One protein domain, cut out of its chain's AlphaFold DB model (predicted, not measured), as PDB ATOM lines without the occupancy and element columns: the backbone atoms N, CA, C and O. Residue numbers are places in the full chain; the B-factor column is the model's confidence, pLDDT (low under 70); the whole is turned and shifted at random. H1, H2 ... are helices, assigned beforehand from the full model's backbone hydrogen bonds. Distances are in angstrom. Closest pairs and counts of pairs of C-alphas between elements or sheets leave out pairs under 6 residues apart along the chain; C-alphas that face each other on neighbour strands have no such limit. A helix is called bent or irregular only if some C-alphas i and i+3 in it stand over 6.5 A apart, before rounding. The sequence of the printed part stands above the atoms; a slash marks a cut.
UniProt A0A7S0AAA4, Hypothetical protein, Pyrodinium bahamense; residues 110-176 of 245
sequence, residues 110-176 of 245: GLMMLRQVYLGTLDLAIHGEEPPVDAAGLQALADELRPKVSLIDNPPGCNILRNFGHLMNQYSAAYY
ATOM      1  N   GLY A 110     153.041 144.486 149.847       92.81
ATOM      2  CA  GLY A 110     151.686 144.987 149.586       92.81
ATOM      3  C   GLY A 110     151.466 145.421 148.132       92.81
ATOM      4  O   GLY A 110     150.496 145.013 147.500       92.81
ATOM      5  N   LEU A 111     152.395 146.196 147.565       93.31
ATOM      6  CA  LEU A 111     152.304 146.652 146.172       93.31
ATOM      7  C   LEU A 111     152.537 145.503 145.181       93.31
ATOM      8  O   LEU A 111     151.910 145.470 144.121       93.31
ATOM      9  N   MET A 112     153.417 144.554 145.517       92.00
ATOM     10  CA  MET A 112     153.653 143.361 144.700       92.00
ATOM     11  C   MET A 112     152.412 142.463 144.645       92.00
ATOM     12  O   MET A 112     152.012 142.059 143.552       92.00
ATOM     13  N   MET A 113     151.743 142.236 145.779       93.75
ATOM     14  CA  MET A 113     150.485 141.488 145.841       93.75
ATOM     15  C   MET A 113     149.377 142.194 145.067       93.75
ATOM     16  O   MET A 113     148.741 141.576 144.218       93.75
ATOM     17  N   LEU A 114     149.177 143.500 145.270       95.88
ATOM     18  CA  LEU A 114     148.158 144.238 144.520       95.88
ATOM     19  C   LEU A 114     148.428 144.227 143.006       95.88
ATOM     20  O   LEU A 114     147.490 144.204 142.208       95.88
ATOM     21  N   ARG A 115     149.699 144.188 142.580       95.00
ATOM     22  CA  ARG A 115     150.051 143.974 141.169       95.00
ATOM     23  C   ARG A 115     149.635 142.582 140.683       95.00
ATOM     24  O   ARG A 115     149.123 142.493 139.572       95.00
ATOM     25  N   GLN A 116     149.854 141.525 141.464       95.56
ATOM     26  CA  GLN A 116     149.410 140.169 141.112       95.56
ATOM     27  C   GLN A 116     147.881 140.079 141.031       95.56
ATOM     28  O   GLN A 116     147.351 139.564 140.048       95.56
ATOM     29  N   VAL A 117     147.173 140.675 141.999       96.94
ATOM     30  CA  VAL A 117     145.707 140.777 141.981       96.94
ATOM     31  C   VAL A 117     145.245 141.518 140.728       96.94
ATOM     32  O   VAL A 117     144.397 141.004 140.013       96.94
ATOM     33  N   TYR A 118     145.854 142.661 140.389       97.06
ATOM     34  CA  TYR A 118     145.539 143.401 139.161       97.06
ATOM     35  C   TYR A 118     145.673 142.540 137.901       97.06
ATOM     36  O   TYR A 118     144.769 142.540 137.067       97.06
ATOM     37  N   LEU A 119     146.776 141.799 137.757       96.94
ATOM     38  CA  LEU A 119     146.999 140.947 136.589       96.94
ATOM     39  C   LEU A 119     145.980 139.801 136.512       96.94
ATOM     40  O   LEU A 119     145.457 139.537 135.433       96.94
ATOM     41  N   GLY A 120     145.658 139.172 137.646       97.06
ATOM     42  CA  GLY A 120     144.623 138.139 137.720       97.06
ATOM     43  C   GLY A 120     143.225 138.681 137.411       97.06
ATOM     44  O   GLY A 120     142.484 138.073 136.645       97.06
ATOM     45  N   THR A 121     142.871 139.854 137.947       97.31
ATOM     46  CA  THR A 121     141.592 140.519 137.658       97.31
ATOM     47  C   THR A 121     141.482 140.907 136.187       97.31
ATOM     48  O   THR A 121     140.437 140.686 135.583       97.31
ATOM     49  N   LEU A 122     142.547 141.454 135.595       97.06
ATOM     50  CA  LEU A 122     142.571 141.820 134.179       97.06
ATOM     51  C   LEU A 122     142.408 140.590 133.277       97.06
ATOM     52  O   LEU A 122     141.607 140.626 132.350       97.06
ATOM     53  N   ASP A 123     143.134 139.505 133.563       97.62
ATOM     54  CA  ASP A 123     143.019 138.238 132.835       97.62
ATOM     55  C   ASP A 123     141.588 137.679 132.886       97.62
ATOM     56  O   ASP A 123     141.007 137.377 131.846       97.62
ATOM     57  N   LEU A 124     140.980 137.619 134.075       97.06
ATOM     58  CA  LEU A 124     139.601 137.151 134.232       97.06
ATOM     59  C   LEU A 124     138.582 138.059 133.535       97.06
ATOM     60  O   LEU A 124     137.619 137.559 132.967       97.06
ATOM     61  N   ALA A 125     138.784 139.377 133.555       96.50
ATOM     62  CA  ALA A 125     137.880 140.315 132.895       96.50
ATOM     63  C   ALA A 125     137.953 140.211 131.360       96.50
ATOM     64  O   ALA A 125     136.925 140.266 130.690       96.50
ATOM     65  N   ILE A 126     139.150 140.011 130.797       96.56
ATOM     66  CA  ILE A 126     139.351 139.831 129.347       96.56
ATOM     67  C   ILE A 126     138.797 138.489 128.849       96.56
ATOM     68  O   ILE A 126     138.375 138.397 127.699       96.56
ATOM     69  N   HIS A 127     138.782 137.459 129.693       96.06
ATOM     70  CA  HIS A 127     138.269 136.127 129.351       96.06
ATOM     71  C   HIS A 127     136.891 135.826 129.962       96.06
ATOM     72  O   HIS A 127     136.458 134.672 129.971       96.06
ATOM     73  N   GLY A 128     136.229 136.846 130.508       94.44
ATOM     74  CA  GLY A 128     134.946 136.728 131.189       94.44
ATOM     75  C   GLY A 128     133.757 136.642 130.232       94.44
ATOM     76  O   GLY A 128     133.905 136.426 129.032       94.44
ATOM     77  N   GLU A 129     132.556 136.826 130.779       91.25
ATOM     78  CA  GLU A 129     131.304 136.726 130.016       91.25
ATOM     79  C   GLU A 129     131.105 137.892 129.033       91.25
ATOM     80  O   GLU A 129     130.597 137.685 127.932       91.25
ATOM     81  N   GLU A 130     131.545 139.101 129.400       93.12
ATOM     82  CA  GLU A 130     131.370 140.330 128.610       93.12
ATOM     83  C   GLU A 130     132.709 141.052 128.357       93.12
ATOM     84  O   GLU A 130     132.944 142.148 128.875       93.12
ATOM     85  N   PRO A 131     133.635 140.454 127.585       94.44
ATOM     86  CA  PRO A 131     134.926 141.071 127.334       94.44
ATOM     87  C   PRO A 131     134.812 142.220 126.318       94.44
ATOM     88  O   PRO A 131     133.966 142.177 125.416       94.44
ATOM     89  N   PRO A 132     135.687 143.241 126.391       95.31
ATOM     90  CA  PRO A 132     135.764 144.257 125.351       95.31
ATOM     91  C   PRO A 132     136.027 143.641 123.968       95.31
ATOM     92  O   PRO A 132     136.877 142.766 123.814       95.31
ATOM     93  N   VAL A 133     135.314 144.126 122.948       94.44
ATOM     94  CA  VAL A 133     135.333 143.536 121.594       94.44
ATOM     95  C   VAL A 133     136.420 144.100 120.676       94.44
ATOM     96  O   VAL A 133     136.632 143.583 119.579       94.44
ATOM     97  N   ASP A 134     137.107 145.164 121.096       96.25
ATOM     98  CA  ASP A 134     138.166 145.808 120.323       96.25
ATOM     99  C   ASP A 134     139.381 146.198 121.183       96.25
ATOM    100  O   ASP A 134     139.368 146.165 122.417       96.25
ATOM    101  N   ALA A 135     140.475 146.564 120.510       94.50
ATOM    102  CA  ALA A 135     141.732 146.909 121.169       94.50
ATOM    103  C   ALA A 135     141.633 148.169 122.049       94.50
ATOM    104  O   ALA A 135     142.372 148.283 123.027       94.50
ATOM    105  N   ALA A 136     140.746 149.111 121.708       95.62
ATOM    106  CA  ALA A 136     140.562 150.335 122.479       95.62
ATOM    107  C   ALA A 136     139.855 150.036 123.807       95.62
ATOM    108  O   ALA A 136     140.299 150.505 124.852       95.62
ATOM    109  N   GLY A 137     138.820 149.197 123.778       96.50
ATOM    110  CA  GLY A 137     138.112 148.723 124.958       96.50
ATOM    111  C   GLY A 137     138.995 147.870 125.867       96.50
ATOM    112  O   GLY A 137     138.973 148.060 127.079       96.50
ATOM    113  N   LEU A 138     139.836 146.991 125.307       95.94
ATOM    114  CA  LEU A 138     140.803 146.219 126.099       95.94
ATOM    115  C   LEU A 138     141.807 147.130 126.823       95.94
ATOM    116  O   LEU A 138     142.086 146.932 128.006       95.94
ATOM    117  N   GLN A 139     142.341 148.141 126.130       95.75
ATOM    118  CA  GLN A 139     143.251 149.111 126.743       95.75
ATOM    119  C   GLN A 139     142.534 149.949 127.814       95.75
ATOM    120  O   GLN A 139     143.075 150.115 128.903       95.75
ATOM    121  N   ALA A 140     141.305 150.405 127.547       95.44
ATOM    122  CA  ALA A 140     140.501 151.148 128.515       95.44
ATOM    123  C   ALA A 140     140.234 150.334 129.790       95.44
ATOM    124  O   ALA A 140     140.391 150.860 130.888       95.44
ATOM    125  N   LEU A 141     139.920 149.040 129.659       95.81
ATOM    126  CA  LEU A 141     139.768 148.128 130.795       95.81
ATOM    127  C   LEU A 141     141.071 148.006 131.603       95.81
ATOM    128  O   LEU A 141     141.056 148.087 132.833       95.81
ATOM    129  N   ALA A 142     142.210 147.833 130.926       95.56
ATOM    130  CA  ALA A 142     143.511 147.739 131.583       95.56
ATOM    131  C   ALA A 142     143.885 149.024 132.341       95.56
ATOM    132  O   ALA A 142     144.453 148.932 133.434       95.56
ATOM    133  N   ASP A 143     143.559 150.191 131.778       94.94
ATOM    134  CA  ASP A 143     143.774 151.510 132.379       94.94
ATOM    135  C   ASP A 143     142.808 151.795 133.531       94.94
ATOM    136  O   ASP A 143     143.210 152.387 134.529       94.94
ATOM    137  N   GLU A 144     141.564 151.323 133.443       95.31
ATOM    138  CA  GLU A 144     140.567 151.453 134.503       95.31
ATOM    139  C   GLU A 144     140.925 150.604 135.732       95.31
ATOM    140  O   GLU A 144     140.877 151.084 136.868       95.31
ATOM    141  N   LEU A 145     141.277 149.333 135.520       96.00
ATOM    142  CA  LEU A 145     141.554 148.398 136.612       96.00
ATOM    143  C   LEU A 145     142.853 148.730 137.350       96.00
ATOM    144  O   LEU A 145     142.975 148.444 138.544       96.00
ATOM    145  N   ARG A 146     143.832 149.330 136.666       94.88
ATOM    146  CA  ARG A 146     145.167 149.562 137.222       94.88
ATOM    147  C   ARG A 146     145.144 150.379 138.526       94.88
ATOM    148  O   ARG A 146     145.605 149.833 139.535       94.88
ATOM    149  N   PRO A 147     144.628 151.620 138.573       95.56
ATOM    150  CA  PRO A 147     144.595 152.400 139.807       95.56
ATOM    151  C   PRO A 147     143.572 151.856 140.809       95.56
ATOM    152  O   PRO A 147     143.818 151.921 142.011       95.56
ATOM    153  N   LYS A 148     142.464 151.260 140.340       96.50
ATOM    154  CA  LYS A 148     141.432 150.670 141.213       96.50
ATOM    155  C   LYS A 148     141.962 149.514 142.057       96.50
ATOM    156  O   LYS A 148     141.578 149.388 143.214       96.50
ATOM    157  N   VAL A 149     142.814 148.672 141.475       96.25
ATOM    158  CA  VAL A 149     143.339 147.476 142.145       96.25
ATOM    159  C   VAL A 149     144.726 147.729 142.727       96.25
ATOM    160  O   VAL A 149     144.967 147.416 143.885       96.25
ATOM    161  N   SER A 150     145.648 148.301 141.947       93.62
ATOM    162  CA  SER A 150     147.053 148.433 142.359       93.62
ATOM    163  C   SER A 150     147.412 149.734 143.071       93.62
ATOM    164  O   SER A 150     148.541 149.856 143.542       93.62
ATOM    165  N   LEU A 151     146.475 150.688 143.159       93.94
ATOM    166  CA  LEU A 151     146.673 152.022 143.747       93.94
ATOM    167  C   LEU A 151     147.778 152.852 143.061       93.94
ATOM    168  O   LEU A 151     148.292 153.810 143.633       93.94
ATOM    169  N   ILE A 152     148.156 152.474 141.839       93.00
ATOM    170  CA  ILE A 152     149.187 153.121 141.026       93.00
ATOM    171  C   ILE A 152     148.598 153.365 139.640       93.00
ATOM    172  O   ILE A 152     148.038 152.444 139.058       93.00
ATOM    173  N   ASP A 153     148.765 154.561 139.086       92.06
ATOM    174  CA  ASP A 153     148.343 154.860 137.717       92.06
ATOM    175  C   ASP A 153     149.235 154.169 136.671       92.06
ATOM    176  O   ASP A 153     150.419 153.895 136.902       92.06
ATOM    177  N   ASN A 154     148.692 153.908 135.480       88.88
ATOM    178  CA  ASN A 154     149.527 153.490 134.356       88.88
ATOM    179  C   ASN A 154     150.423 154.658 133.905       88.88
ATOM    180  O   ASN A 154     149.932 155.774 133.716       88.88
ATOM    181  N   PRO A 155     151.732 154.429 133.681       89.56
ATOM    182  CA  PRO A 155     152.589 155.437 133.072       89.56
ATOM    183  C   PRO A 155     152.071 155.845 131.682       89.56
ATOM    184  O   PRO A 155     151.548 154.988 130.959       89.56
ATOM    185  N   PRO A 156     152.264 157.106 131.250       88.62
ATOM    186  CA  PRO A 156     151.868 157.542 129.913       88.62
ATOM    187  C   PRO A 156     152.439 156.633 128.816       88.62
ATOM    188  O   PRO A 156     153.638 156.360 128.782       88.62
ATOM    189  N   GLY A 157     151.574 156.159 127.916       86.81
ATOM    190  CA  GLY A 157     151.954 155.271 126.812       86.81
ATOM    191  C   GLY A 157     152.195 153.806 127.200       86.81
ATOM    192  O   GLY A 157     152.592 153.015 126.343       86.81
ATOM    193  N   CYS A 158     151.961 153.418 128.458       89.94
ATOM    194  CA  CYS A 158     152.051 152.024 128.877       89.94
ATOM    195  C   CYS A 158     150.932 151.184 128.242       89.94
ATOM    196  O   CYS A 158     149.766 151.565 128.242       89.94
ATOM    197  N   ASN A 159     151.289 150.004 127.736       91.31
ATOM    198  CA  ASN A 159     150.335 149.007 127.272       91.31
ATOM    199  C   ASN A 159     150.765 147.640 127.812       91.31
ATOM    200  O   ASN A 159     151.665 146.993 127.269       91.31
ATOM    201  N   ILE A 160     150.142 147.227 128.915       92.56
ATOM    202  CA  ILE A 160     150.445 145.952 129.570       92.56
ATOM    203  C   ILE A 160     150.065 144.754 128.693       92.56
ATOM    204  O   ILE A 160     150.773 143.751 128.699       92.56
ATOM    205  N   LEU A 161     149.014 144.880 127.878       93.94
ATOM    206  CA  LEU A 161     148.481 143.801 127.041       93.94
ATOM    207  C   LEU A 161     149.514 143.295 126.026       93.94
ATOM    208  O   LEU A 161     149.543 142.112 125.713       93.94
ATOM    209  N   ARG A 162     150.415 144.169 125.557       92.19
ATOM    210  CA  ARG A 162     151.505 143.799 124.635       92.19
ATOM    211  C   ARG A 162     152.626 142.988 125.283       92.19
ATOM    212  O   ARG A 162     153.363 142.315 124.573       92.19
ATOM    213  N   ASN A 163     152.770 143.075 126.602       90.75
ATOM    214  CA  ASN A 163     153.848 142.428 127.353       90.75
ATOM    215  C   ASN A 163     153.340 141.291 128.246       90.75
ATOM    216  O   ASN A 163     154.136 140.566 128.843       90.75
ATOM    217  N   PHE A 164     152.022 141.116 128.349       94.81
ATOM    218  CA  PHE A 164     151.415 140.124 129.218       94.81
ATOM    219  C   PHE A 164     151.101 138.831 128.456       94.81
ATOM    220  O   PHE A 164     149.950 138.485 128.214       94.81
ATOM    221  N   GLY A 165     152.152 138.089 128.090       94.69
ATOM    222  CA  GLY A 165     152.028 136.872 127.272       94.69
ATOM    223  C   GLY A 165     151.153 135.760 127.870       94.69
ATOM    224  O   GLY A 165     150.656 134.915 127.130       94.69
ATOM    225  N   HIS A 166     150.914 135.781 129.187       95.06
ATOM    226  CA  HIS A 166     150.045 134.816 129.872       95.06
ATOM    227  C   HIS A 166     148.579 134.919 129.439       95.06
ATOM    228  O   HIS A 166     147.872 133.918 129.481       95.06
ATOM    229  N   LEU A 167     148.150 136.084 128.939       94.56
ATOM    230  CA  LEU A 167     146.800 136.267 128.404       94.56
ATOM    231  C   LEU A 167     146.505 135.356 127.203       94.56
ATOM    232  O   LEU A 167     145.350 135.151 126.870       94.56
ATOM    233  N   MET A 168     147.528 134.834 126.518       92.44
ATOM    234  CA  MET A 168     147.362 134.101 125.256       92.44
ATOM    235  C   MET A 168     147.986 132.700 125.272       92.44
ATOM    236  O   MET A 168     148.209 132.108 124.216       92.44
ATOM    237  N   ASN A 169     148.300 132.164 126.450       91.62
ATOM    238  CA  ASN A 169     148.869 130.825 126.588       91.62
ATOM    239  C   ASN A 169     148.014 129.959 127.534       91.62
ATOM    240  O   ASN A 169     146.836 130.237 127.767       91.62
ATOM    241  N   GLN A 170     148.594 128.890 128.079       88.94
ATOM    242  CA  GLN A 170     147.941 127.981 129.024       88.94
ATOM    243  C   GLN A 170     147.440 128.636 130.328       88.94
ATOM    244  O   GLN A 170     146.789 127.948 131.111       88.94
ATOM    245  N   TYR A 171     147.759 129.909 130.580       93.81
ATOM    246  CA  TYR A 171     147.298 130.684 131.736       93.81
ATOM    247  C   TYR A 171     146.148 131.648 131.417       93.81
ATOM    248  O   TYR A 171     145.731 132.374 132.315       93.81
ATOM    249  N   SER A 172     145.628 131.658 130.187       94.00
ATOM    250  CA  SER A 172     144.421 132.424 129.849       94.00
ATOM    251  C   SER A 172     143.260 132.036 130.773       94.00
ATOM    252  O   SER A 172     142.974 130.849 130.954       94.00
ATOM    253  N   ALA A 173     142.625 133.037 131.390       95.50
ATOM    254  CA  ALA A 173     141.602 132.881 132.431       95.50
ATOM    255  C   ALA A 173     142.064 132.125 133.698       95.50
ATOM    256  O   ALA A 173     141.241 131.634 134.475       95.50
ATOM    257  N   ALA A 174     143.373 131.993 133.909       95.88
ATOM    258  CA  ALA A 174     143.955 131.190 134.978       95.88
ATOM    259  C   ALA A 174     145.129 131.879 135.688       95.88
ATOM    260  O   ALA A 174     145.782 131.248 136.521       95.88
ATOM    261  N   TYR A 175     145.407 133.160 135.415       96.88
ATOM    262  CA  TYR A 175     146.540 133.855 136.034       96.88
ATOM    263  C   TYR A 175     146.393 134.000 137.557       96.88
ATOM    264  O   TYR A 175     147.389 134.011 138.280       96.88
ATOM    265  N   TYR A 176     145.157 134.020 138.076       95.88
ATOM    266  CA  TYR A 176     144.896 133.959 139.523       95.88
ATOM    267  C   TYR A 176     145.529 132.723 140.190       95.88
ATOM    268  O   TYR A 176     145.809 132.744 141.390       95.88
TER     269      TYR A 176
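AT A GLANCE: This is residues 110 to 176 of the 245 residues of the protein "Hypothetical protein" of Pyrodinium bahamense (UniProt A0A7S0AAA4). What shape does the printed part make? It is a helical hairpin of H1 and H2, whose helices draw closest near the end of H2, with a long unnamed stretch, residues 151 to 164, folding back over one side of it to the short helix H3 near H1; after H3, residues 169 to 176 turn back beside H1. What is it made of, and how large is it? The printed part has 67 residues with three named helices, H1, H2 and H3 in that order, and no named strand; the class is all helix, with 37 residues in named elements. It is compact and rounded, with a radius of gyration of the C-alphas of 11.2 A and spans of 27 by 24 by 20 A.

HOW THE PARTS SIT: How do the two long helices stand to each other? H1, residues 110 to 126, and H2, residues 135 to 150, form a helical hairpin and touch, with the C-alphas of Leu 114 and Ser 150 closest at 4.8 A. They run opposite ways at a shallow tilt of 30 degrees. Where is the third helix? H3, residues 165 to 168, is close to H1 but not clearly touching; their closest C-alphas, those of Asp 123 and Leu 167, are 6.1 A apart. H3 is apart from H2. What do the backbone N and O atoms show? In H1 every O i to N i+4 pair is within hydrogen-bond range, and in H2 10 of 12 are. H3, with four residues, is too short for such a pair, but its one O i to N i+3 pair is within range.

IN THESE COORDINATES: Where does H1 run? It begins at C-alpha 110, at (151.686, 144.987, 149.586), and its first and last C-alphas are 24.3 A apart. Where is H2, and is it even? It begins at C-alpha 135, at (141.732, 146.909, 121.169), and is 21.9 A long from first to last C-alpha. It is irregular, but only just: C-alphas 144 and 147 are 6.7 A apart. Where does H3 end? It ends at C-alpha 168, at (147.362, 134.101, 125.256), 5.8 A from C-alpha 165.

THE WHOLE: How far does it reach? The two C-alphas farthest apart, those of Gly 110 and Val 133, are 32.5 A apart. Is there a cut, and which link is long? The printed part has no cut; the link from H1 to H2 is short, with 8 residues, and that from H2 to H3 is long, with 14. How confident is the model? The mean pLDDT of the printed part is 94.3, and no printed residue is under 70.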